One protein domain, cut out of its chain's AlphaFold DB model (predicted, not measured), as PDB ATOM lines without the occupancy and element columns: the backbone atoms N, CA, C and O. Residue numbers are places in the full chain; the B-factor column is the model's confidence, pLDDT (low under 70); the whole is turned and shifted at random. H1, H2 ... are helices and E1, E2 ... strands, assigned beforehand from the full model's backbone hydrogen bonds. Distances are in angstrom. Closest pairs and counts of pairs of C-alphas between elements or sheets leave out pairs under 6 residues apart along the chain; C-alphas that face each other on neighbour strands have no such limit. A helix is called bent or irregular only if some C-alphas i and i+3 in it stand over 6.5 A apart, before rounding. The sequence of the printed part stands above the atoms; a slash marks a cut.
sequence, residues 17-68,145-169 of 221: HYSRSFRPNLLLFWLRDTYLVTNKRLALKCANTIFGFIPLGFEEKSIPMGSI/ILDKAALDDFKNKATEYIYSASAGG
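This is residues 17 to 68 and 145 to 169 of the 221 residues of an uncharacterized protein of Corynebacterium casei LMG S-19264 (UniProt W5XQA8). A long, narrow meander sheet of four antiparallel strands has one long helix, H1, lying lengthwise over one face, on the half made by E1 and E2; the opposite face has no helix. It is a two-layer arrangement, helix on sheet, with E3 and E4 reaching beyond E2. The printed part has 77 residues, with E1, E2, E3, E4 and then H1 along it; the sheet's order is E1 - E2 - E3 - E4, and the class is mixed. The whole is elongated, 43 by 23 by 17 A, and only just compact, close to loose, with a radius of gyration of the C-alphas of 13.7 A.

E1, residues 17 to 22, forms a hairpin with E2, residues 33 to 38; N 20 and O 35 are 2.9 A apart, within hydrogen-bond range. E2 and E3, residues 41 to 50, form a hairpin, with N 36 and O 43 at 2.8 A. E3 and E4, residues 54 to 64, form the third, with N 44 and O 61 at 2.8 A. E4 bends by 55 degrees at residue 57. E1 and E4 are apart. The sheet is twisted, its C-alphas up to 4.4 A off the best plane. H1, residues 145 to 165, is on the sheet at a height of 9.0 A, over E1 and E2, and runs along the strands, at 18 degrees to E1 on the local plane. The closest C-alphas of E1 and H1 are those of Phe 22 and Asp 147, 6.4 A apart. H1 is irregular, C-alphas 146 and 149 being 7.7 A apart; 15 of 17 O i to N i+4 pairs are within hydrogen-bond range.

E1 begins at C-alpha 17 (536.634, 405.504, 355.354). E3 measures 27.4 A, E4 29.8 A and H1 29.6 A, ending at C-alpha 165 (544.802, 397.493, 352.635).

The C-alphas farthest apart, of Ile 54 and Gly 168, are 43.1 A apart. Residues 69 to 144 are not printed, a gap of 24.2 A between C-alphas 68 and 145. Residues 165 to 169 have pLDDT under 70.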
ATOM      1  N   HIS A  17     537.263 405.983 356.588       85.38
ATOM      2  CA  HIS A  17     536.634 405.504 355.354       85.38
ATOM      3  C   HIS A  17     535.159 405.174 355.548       85.38
ATOM      4  O   HIS A  17     534.323 405.565 354.737       85.38
ATOM      5  N   TYR A  18     534.827 404.473 356.630       88.44
ATOM      6  CA  TYR A  18     533.457 404.051 356.891       88.44
ATOM      7  C   TYR A  18     533.161 404.084 358.379       88.44
ATOM      8  O   TYR A  18     533.917 403.529 359.173       88.44
ATOM      9  N   SER A  19     532.049 404.708 358.760       91.25
ATOM     10  CA  SER A  19     531.598 404.724 360.143       91.25
ATOM     11  C   SER A  19     530.124 404.410 360.254       91.25
ATOM     12  O   SER A  19     529.328 404.766 359.382       91.25
ATOM     13  N   ARG A  20     529.769 403.745 361.349       93.25
ATOM     14  CA  ARG A  20     528.392 403.446 361.700       93.25
ATOM     15  C   ARG A  20     528.221 403.477 363.211       93.25
ATOM     16  O   ARG A  20     529.098 403.026 363.945       93.25
ATOM     17  N   SER A  21     527.081 403.999 363.652       93.31
ATOM     18  CA  SER A  21     526.689 403.954 365.055       93.31
ATOM     19  C   SER A  21     525.715 402.812 365.323       93.31
ATOM     20  O   SER A  21     524.858 402.513 364.492       93.31
ATOM     21  N   PHE A  22     525.831 402.214 366.501       93.38
ATOM     22  CA  PHE A  22     525.064 401.061 366.949       93.38
ATOM     23  C   PHE A  22     524.486 401.310 368.337       93.38
ATOM     24  O   PHE A  22     525.011 402.113 369.103       93.38
ATOM     25  N   ARG A  23     523.399 400.621 368.680       93.38
ATOM     26  CA  ARG A  23     522.869 400.628 370.045       93.38
ATOM     27  C   ARG A  23     523.610 399.570 370.862       93.38
ATOM     28  O   ARG A  23     523.710 398.440 370.386       93.38
ATOM     29  N   PRO A  24     524.062 399.860 372.092       89.31
ATOM     30  CA  PRO A  24     524.788 398.880 372.902       89.31
ATOM     31  C   PRO A  24     523.904 397.706 373.350       89.31
ATOM     32  O   PRO A  24     524.347 396.561 373.398       89.31
ATOM     33  N   ASN A  25     522.627 397.956 373.649       87.50
ATOM     34  CA  ASN A  25     521.630 396.922 373.937       87.50
ATOM     35  C   ASN A  25     520.206 397.428 373.604       87.50
ATOM     36  O   ASN A  25     520.032 398.504 373.031       87.50
ATOM     37  N   LEU A  26     519.179 396.644 373.940       86.94
ATOM     38  CA  LEU A  26     517.781 396.990 373.674       86.94
ATOM     39  C   LEU A  26     517.235 398.045 374.659       86.94
ATOM     40  O   LEU A  26     516.403 398.854 374.261       86.94
ATOM     41  N   LEU A  27     517.705 398.072 375.914       85.75
ATOM     42  CA  LEU A  27     517.258 399.054 376.922       85.75
ATOM     43  C   LEU A  27     517.867 400.443 376.718       85.75
ATOM     44  O   LEU A  27     517.159 401.432 376.823       85.75
ATOM     45  N   LEU A  28     519.157 400.526 376.404       87.88
ATOM     46  CA  LEU A  28     519.963 401.739 376.238       87.88
ATOM     47  C   LEU A  28     519.981 402.149 374.771       87.88
ATOM     48  O   LEU A  28     521.016 402.508 374.214       87.88
ATOM     49  N   PHE A  29     518.814 402.106 374.135       87.94
ATOM     50  CA  PHE A  29     518.663 402.458 372.727       87.94
ATOM     51  C   PHE A  29     519.026 403.926 372.434       87.94
ATOM     52  O   PHE A  29     519.252 404.274 371.277       87.94
ATOM     53  N   TRP A  30     519.061 404.787 373.460       87.19
ATOM     54  CA  TRP A  30     519.463 406.191 373.341       87.19
ATOM     55  C   TRP A  30     520.985 406.378 373.291       87.19
ATOM     56  O   TRP A  30     521.461 407.422 372.845       87.19
ATOM     57  N   LEU A  31     521.749 405.387 373.758       89.62
ATOM     58  CA  LEU A  31     523.203 405.417 373.772       89.62
ATOM     59  C   LEU A  31     523.735 404.898 372.430       89.62
ATOM     60  O   LEU A  31     523.123 404.030 371.805       89.62
ATOM     61  N   ARG A  32     524.854 405.458 371.962       91.12
ATOM     62  CA  ARG A  32     525.415 405.141 370.646       91.12
ATOM     63  C   ARG A  32     526.859 404.688 370.760       91.12
ATOM     64  O   ARG A  32     527.733 405.480 371.097       91.12
ATOM     65  N   ASP A  33     527.089 403.439 370.398       92.19
ATOM     66  CA  ASP A  33     528.412 402.916 370.092       92.19
ATOM     67  C   ASP A  33     528.795 403.400 368.694       92.19
ATOM     68  O   ASP A  33     527.939 403.471 367.817       92.19
ATOM     69  N   THR A  34     530.052 403.762 368.461       93.25
ATOM     70  CA  THR A  34     530.526 404.254 367.158       93.25
ATOM     71  C   THR A  34     531.661 403.385 366.669       93.25
ATOM     72  O   THR A  34     532.702 403.302 367.315       93.25
ATOM     73  N   TYR A  35     531.466 402.730 365.526       93.94
ATOM     74  CA  TYR A  35     532.490 401.909 364.890       93.94
ATOM     75  C   TYR A  35     533.000 402.629 363.650       93.94
ATOM     76  O   TYR A  35     532.224 403.189 362.872       93.94
ATOM     77  N   LEU A  36     534.315 402.634 363.474       93.38
ATOM     78  CA  LEU A  36     535.006 403.388 362.444       93.38
ATOM     79  C   LEU A  36     536.131 402.547 361.843       93.38
ATOM     80  O   LEU A  36     537.028 402.073 362.536       93.38
ATOM     81  N   VAL A  37     536.093 402.407 360.524       91.56
ATOM     82  CA  VAL A  37     537.158 401.825 359.715       91.56
ATOM     83  C   VAL A  37     537.982 402.965 359.133       91.56
ATOM     84  O   VAL A  37     537.445 403.837 358.443       91.56
ATOM     85  N   THR A  38     539.282 402.965 359.405       89.69
ATOM     86  CA  THR A  38     540.237 403.956 358.879       89.69
ATOM     87  C   THR A  38     541.279 403.280 357.995       89.69
ATOM     88  O   THR A  38     541.255 402.068 357.832       89.69
ATOM     89  N   ASN A  39     542.221 404.031 357.429       87.19
ATOM     90  CA  ASN A  39     543.365 403.453 356.716       87.19
ATOM     91  C   ASN A  39     544.392 402.768 357.642       87.19
ATOM     92  O   ASN A  39     545.207 401.985 357.164       87.19
ATOM     93  N   LYS A  40     544.391 403.061 358.950       87.69
ATOM     94  CA  LYS A  40     545.414 402.567 359.897       87.69
ATOM     95  C   LYS A  40     544.876 401.538 360.888       87.69
ATOM     96  O   LYS A  40     545.601 400.628 361.294       87.69
ATOM     97  N   ARG A  41     543.621 401.687 361.307       91.12
ATOM     98  CA  ARG A  41     543.012 400.909 362.390       91.12
ATOM     99  C   ARG A  41     541.503 400.766 362.236       91.12
ATOM    100  O   ARG A  41     540.835 401.587 361.606       91.12
ATOM    101  N   LEU A  42     540.974 399.747 362.892       92.12
ATOM    102  CA  LEU A  42     539.571 399.628 363.237       92.12
ATOM    103  C   LEU A  42     539.381 400.221 364.639       92.12
ATOM    104  O   LEU A  42     539.904 399.678 365.613       92.12
ATOM    105  N   ALA A  43     538.676 401.345 364.729       93.56
ATOM    106  CA  ALA A  43     538.381 402.026 365.982       93.56
ATOM    107  C   ALA A  43     536.928 401.755 366.394       93.56
ATOM    108  O   ALA A  43     535.994 401.983 365.624       93.56
ATOM    109  N   LEU A  44     536.736 401.238 367.602       93.81
ATOM    110  CA  LEU A  44     535.445 400.824 368.140       93.81
ATOM    111  C   LEU A  44     535.232 401.541 369.470       93.81
ATOM    112  O   LEU A  44     535.921 401.246 370.441       93.81
ATOM    113  N   LYS A  45     534.289 402.479 369.523       93.50
ATOM    114  CA  LYS A  45     533.883 403.164 370.750       93.50
ATOM    115  C   LYS A  45     532.582 402.548 371.248       93.50
ATOM    116  O   LYS A  45     531.547 402.736 370.614       93.50
ATOM    117  N   CYS A  46     532.632 401.817 372.353       91.69
ATOM    118  CA  CYS A  46     531.494 401.078 372.898       91.69
ATOM    119  C   CYS A  46     531.123 401.594 374.285       91.69
ATOM    120  O   CYS A  46     531.999 401.898 375.092       91.69
ATOM    121  N   ALA A  47     529.839 401.659 374.606       90.00
ATOM    122  CA  ALA A  47     529.386 401.972 375.946       90.00
ATOM    123  C   ALA A  47     529.724 400.832 376.913       90.00
ATOM    124  O   ALA A  47     529.330 399.680 376.719       90.00
ATOM    125  N   ASN A  48     530.406 401.161 378.004       88.19
ATOM    126  CA  ASN A  48     530.644 400.218 379.085       88.19
ATOM    127  C   ASN A  48     529.443 400.234 380.035       88.19
ATOM    128  O   ASN A  48     529.061 401.297 380.528       88.19
ATOM    129  N   THR A  49     528.834 399.075 380.298       84.06
ATOM    130  CA  THR A  49     527.642 398.980 381.155       84.06
ATOM    131  C   THR A  49     527.815 397.973 382.294       84.06
ATOM    132  O   THR A  49     528.111 396.801 382.058       84.06
ATOM    133  N   ILE A  50     527.544 398.380 383.542       80.44
ATOM    134  CA  ILE A  50     527.378 397.435 384.661       80.44
ATOM    135  C   ILE A  50     525.973 396.841 384.591       80.44
ATOM    136  O   ILE A  50     525.000 397.509 384.228       80.44
ATOM    137  N   PHE A  51     525.871 395.543 384.890       74.31
ATOM    138  CA  PHE A  51     524.630 394.764 384.854       74.31
ATOM    139  C   PHE A  51     523.921 394.789 383.491       74.31
ATOM    140  O   PHE A  51     522.839 394.233 383.331       74.31
ATOM    141  N   GLY A  52     524.581 395.307 382.451       75.19
ATOM    142  CA  GLY A  52     524.030 395.465 381.114       75.19
ATOM    143  C   GLY A  52     522.879 396.461 381.030       75.19
ATOM    144  O   GLY A  52     522.084 396.312 380.114       75.19
ATOM    145  N   PHE A  53     522.752 397.408 381.969       79.00
ATOM    146  CA  PHE A  53     521.818 398.532 381.821       79.00
ATOM    147  C   PHE A  53     522.261 399.860 382.466       79.00
ATOM    148  O   PHE A  53     521.637 400.886 382.213       79.00
ATOM    149  N   ILE A  54     523.334 399.880 383.265       84.19
ATOM    150  CA  ILE A  54     523.867 401.112 383.865       84.19
ATOM    151  C   ILE A  54     525.128 401.518 383.101       84.19
ATOM    152  O   ILE A  54     526.113 400.786 383.192       84.19
ATOM    153  N   PRO A  55     525.140 402.636 382.359       84.62
ATOM    154  CA  PRO A  55     526.333 403.082 381.651       84.62
ATOM    155  C   PRO A  55     527.362 403.673 382.623       84.62
ATOM    156  O   PRO A  55     527.020 404.490 383.473       84.62
ATOM    157  N   LEU A  56     528.627 403.284 382.474       89.12
ATOM    158  CA  LEU A  56     529.773 403.868 383.187       89.12
ATOM    159  C   LEU A  56     530.581 404.852 382.343       89.12
ATOM    160  O   LEU A  56     531.527 405.455 382.838       89.12
ATOM    161  N   GLY A  57     530.248 404.969 381.059       87.88
ATOM    162  CA  GLY A  57     531.018 405.724 380.081       87.88
ATOM    163  C   GLY A  57     531.269 404.897 378.826       87.88
ATOM    164  O   GLY A  57     530.508 403.977 378.521       87.88
ATOM    165  N   PHE A  58     532.340 405.230 378.110       89.69
ATOM    166  CA  PHE A  58     532.719 404.592 376.852       89.69
ATOM    167  C   PHE A  58     534.127 404.005 376.936       89.69
ATOM    168  O   PHE A  58     535.024 404.594 377.535       89.69
ATOM    169  N   GLU A  59     534.307 402.854 376.309       91.00
ATOM    170  CA  GLU A  59     535.586 402.203 376.062       91.00
ATOM    171  C   GLU A  59     535.916 402.350 374.573       91.00
ATOM    172  O   GLU A  59     535.092 402.014 373.722       91.00
ATOM    173  N   GLU A  60     537.110 402.846 374.243       91.75
ATOM    174  CA  GLU A  60     537.606 402.874 372.864       91.75
ATOM    175  C   GLU A  60     538.637 401.762 372.657       91.75
ATOM    176  O   GLU A  60     539.668 401.711 373.328       91.75
ATOM    177  N   LYS A  61     538.372 400.875 371.697       92.06
ATOM    178  CA  LYS A  61     539.288 399.823 371.251       92.06
ATOM    179  C   LYS A  61     539.837 400.184 369.883       92.06
ATOM    180  O   LYS A  61     539.089 400.464 368.952       92.06
ATOM    181  N   SER A  62     541.155 400.129 369.755       92.06
ATOM    182  CA  SER A  62     541.872 400.481 368.536       92.06
ATOM    183  C   SER A  62     542.681 399.286 368.050       92.06
ATOM    184  O   SER A  62     543.680 398.928 368.668       92.06
ATOM    185  N   ILE A  63     542.260 398.675 366.943       92.31
ATOM    186  CA  ILE A  63     542.871 397.455 366.405       92.31
ATOM    187  C   ILE A  63     543.600 397.800 365.099       92.31
ATOM    188  O   ILE A  63     542.939 398.165 364.125       92.31
ATOM    189  N   PRO A  64     544.944 397.725 365.041       90.12
ATOM    190  CA  PRO A  64     545.705 398.067 363.839       90.12
ATOM    191  C   PRO A  64     545.332 397.181 362.651       90.12
ATOM    192  O   PRO A  64     545.235 395.964 362.812       90.12
ATOM    193  N   MET A  65     545.201 397.759 361.454       89.31
ATOM    194  CA  MET A  65     544.703 397.035 360.276       89.31
ATOM    195  C   MET A  65     545.562 395.814 359.926       89.31
ATOM    196  O   MET A  65     545.038 394.726 359.719       89.31
ATOM    197  N   GLY A  66     546.891 395.964 359.968       84.69
ATOM    198  CA  GLY A  66     547.832 394.872 359.690       84.69
ATOM    199  C   GLY A  66     547.859 393.754 360.740       84.69
ATOM    200  O   GLY A  66     548.485 392.723 360.510       84.69
ATOM    201  N   SER A  67     547.199 393.938 361.889       87.19
ATOM    202  CA  SER A  67     547.094 392.909 362.931       87.19
ATOM    203  C   SER A  67     545.836 392.051 362.815       87.19
ATOM    204  O   SER A  67     545.750 391.043 363.510       87.19
ATOM    205  N   ILE A  68     544.869 392.449 361.979       89.00
ATOM    206  CA  ILE A  68     543.567 391.793 361.862       89.00
ATOM    207  C   ILE A  68     543.692 390.590 360.925       89.00
ATOM    208  O   ILE A  68     543.928 390.747 359.731       89.00
ATOM    209  N   ILE A 145     520.737 393.343 369.425       91.38
ATOM    210  CA  ILE A 145     520.277 392.380 368.426       91.38
ATOM    211  C   ILE A 145     519.552 393.049 367.250       91.38
ATOM    212  O   ILE A 145     519.628 392.573 366.120       91.38
ATOM    213  N   LEU A 146     518.899 394.188 367.509       91.38
ATOM    214  CA  LEU A 146     518.173 394.957 366.501       91.38
ATOM    215  C   LEU A 146     519.087 395.548 365.427       91.38
ATOM    216  O   LEU A 146     518.628 395.841 364.329       91.38
ATOM    217  N   ASP A 147     520.371 395.716 365.736       93.31
ATOM    218  CA  ASP A 147     521.357 396.260 364.812       93.31
ATOM    219  C   ASP A 147     522.157 395.175 364.086       93.31
ATOM    220  O   ASP A 147     523.117 395.483 363.385       93.31
ATOM    221  N   LYS A 148     521.766 393.900 364.204       93.56
ATOM    222  CA  LYS A 148     522.513 392.786 363.610       93.56
ATOM    223  C   LYS A 148     522.740 392.949 362.106       93.56
ATOM    224  O   LYS A 148     523.864 392.767 361.655       93.56
ATOM    225  N   ALA A 149     521.705 393.294 361.341       94.00
ATOM    226  CA  ALA A 149     521.839 393.480 359.895       94.00
ATOM    227  C   ALA A 149     522.841 394.601 359.578       94.00
ATOM    228  O   ALA A 149     523.750 394.434 358.771       94.00
ATOM    229  N   ALA A 150     522.743 395.713 360.310       93.56
ATOM    230  CA  ALA A 150     523.655 396.833 360.156       93.56
ATOM    231  C   ALA A 150     525.101 396.490 360.565       93.56
ATOM    232  O   ALA A 150     526.046 397.052 360.005       93.56
ATOM    233  N   LEU A 151     525.266 395.587 361.536       95.06
ATOM    234  CA  LEU A 151     526.549 395.051 361.976       95.06
ATOM    235  C   LEU A 151     527.158 394.116 360.928       95.06
ATOM    236  O   LEU A 151     528.365 394.152 360.706       95.06
ATOM    237  N   ASP A 152     526.332 393.302 360.270       95.81
ATOM    238  CA  ASP A 152     526.759 392.445 359.167       95.81
ATOM    239  C   ASP A 152     527.230 393.278 357.964       95.81
ATOM    240  O   ASP A 152     528.294 392.985 357.418       95.81
ATOM    241  N   ASP A 153     526.535 394.371 357.627       94.44
ATOM    242  CA  ASP A 153     527.004 395.335 356.619       94.44
ATOM    243  C   ASP A 153     528.357 395.942 357.003       94.44
ATOM    244  O   ASP A 153     529.276 396.016 356.185       94.44
ATOM    245  N   PHE A 154     528.486 396.379 358.263       94.44
ATOM    246  CA  PHE A 154     529.720 396.974 358.764       94.44
ATOM    247  C   PHE A 154     530.874 395.979 358.717       94.44
ATOM    248  O   PHE A 154     531.955 396.335 358.264       94.44
ATOM    249  N   LYS A 155     530.646 394.727 359.126       94.75
ATOM    250  CA  LYS A 155     531.621 393.640 359.012       94.75
ATOM    251  C   LYS A 155     532.051 393.456 357.559       94.75
ATOM    252  O   LYS A 155     533.244 393.456 357.300       94.75
ATOM    253  N   ASN A 156     531.114 393.363 356.616       93.62
ATOM    254  CA  ASN A 156     531.445 393.197 355.197       93.62
ATOM    255  C   ASN A 156     532.307 394.360 354.678       93.62
ATOM    256  O   ASN A 156     533.311 394.127 354.010       93.62
ATOM    257  N   LYS A 157     531.964 395.601 355.047       90.19
ATOM    258  CA  LYS A 157     532.749 396.792 354.692       90.19
ATOM    259  C   LYS A 157     534.122 396.808 355.357       90.19
ATOM    260  O   LYS A 157     535.113 397.067 354.688       90.19
ATOM    261  N   ALA A 158     534.205 396.506 356.648       91.31
ATOM    262  CA  ALA A 158     535.476 396.413 357.360       91.31
ATOM    263  C   ALA A 158     536.389 395.369 356.708       91.31
ATOM    264  O   ALA A 158     537.545 395.665 356.434       91.31
ATOM    265  N   THR A 159     535.853 394.193 356.390       91.38
ATOM    266  CA  THR A 159     536.558 393.115 355.695       91.38
ATOM    267  C   THR A 159     537.059 393.544 354.313       91.38
ATOM    268  O   THR A 159     538.214 393.289 353.979       91.38
ATOM    269  N   GLU A 160     536.233 394.245 353.529       88.06
ATOM    270  CA  GLU A 160     536.625 394.825 352.236       88.06
ATOM    271  C   GLU A 160     537.837 395.759 352.389       88.06
ATOM    272  O   GLU A 160     538.840 395.597 351.690       88.06
ATOM    273  N   TYR A 161     537.792 396.678 353.361       86.44
ATOM    274  CA  TYR A 161     538.897 397.600 353.625       86.44
ATOM    275  C   TYR A 161     540.152 396.890 354.141       86.44
ATOM    276  O   TYR A 161     541.240 397.183 353.651       86.44
ATOM    277  N   ILE A 162     540.017 395.942 355.073       86.00
ATOM    278  CA  ILE A 162     541.139 395.173 355.634       86.00
ATOM    279  C   ILE A 162     541.902 394.462 354.523       86.00
ATOM    280  O   ILE A 162     543.122 394.600 354.432       86.00
ATOM    281  N   TYR A 163     541.195 393.741 353.652       81.19
ATOM    282  CA  TYR A 163     541.856 393.001 352.588       81.19
ATOM    283  C   TYR A 163     542.408 393.934 351.513       81.19
ATOM    284  O   TYR A 163     543.557 393.752 351.127       81.19
ATOM    285  N   SER A 164     541.690 394.994 351.125       72.50
ATOM    286  CA  SER A 164     542.223 395.997 350.185       72.50
ATOM    287  C   SER A 164     543.490 396.712 350.684       72.50
ATOM    288  O   SER A 164     544.308 397.144 349.877       72.50
ATOM    289  N   ALA A 165     543.660 396.834 352.005       61.28
ATOM    290  CA  ALA A 165     544.802 397.493 352.635       61.28
ATOM    291  C   ALA A 165     545.960 396.529 352.958       61.28
ATOM    292  O   ALA A 165     547.077 396.973 353.227       61.28
ATOM    293  N   SER A 166     545.713 395.216 352.959       60.16
ATOM    294  CA  SER A 166     546.736 394.196 353.198       60.16
ATOM    295  C   SER A 166     547.479 393.868 351.901       60.16
ATOM    296  O   SER A 166     546.856 393.660 350.865       60.16
ATOM    297  N   ALA A 167     548.808 393.750 351.950       52.59
ATOM    298  CA  ALA A 167     549.660 393.495 350.779       52.59
ATOM    299  C   ALA A 167     549.376 392.172 350.017       52.59
ATOM    300  O   ALA A 167     550.006 391.917 348.995       52.59
ATOM    301  N   GLY A 168     548.448 391.333 350.496       53.53
ATOM    302  CA  GLY A 168     547.978 390.110 349.831       53.53
ATOM    303  C   GLY A 168     546.526 390.160 349.334       53.53
ATOM    304  O   GLY A 168     546.050 389.170 348.781       53.53
ATOM    305  N   GLY A 169     545.801 391.265 349.528       48.16
ATOM    306  CA  GLY A 169     544.441 391.414 349.019       48.16
ATOM    307  C   GLY A 169     544.448 392.045 347.637       48.16
ATOM    308  O   GLY A 169     544.724 393.231 347.471       48.16
TER     309      GLY A 169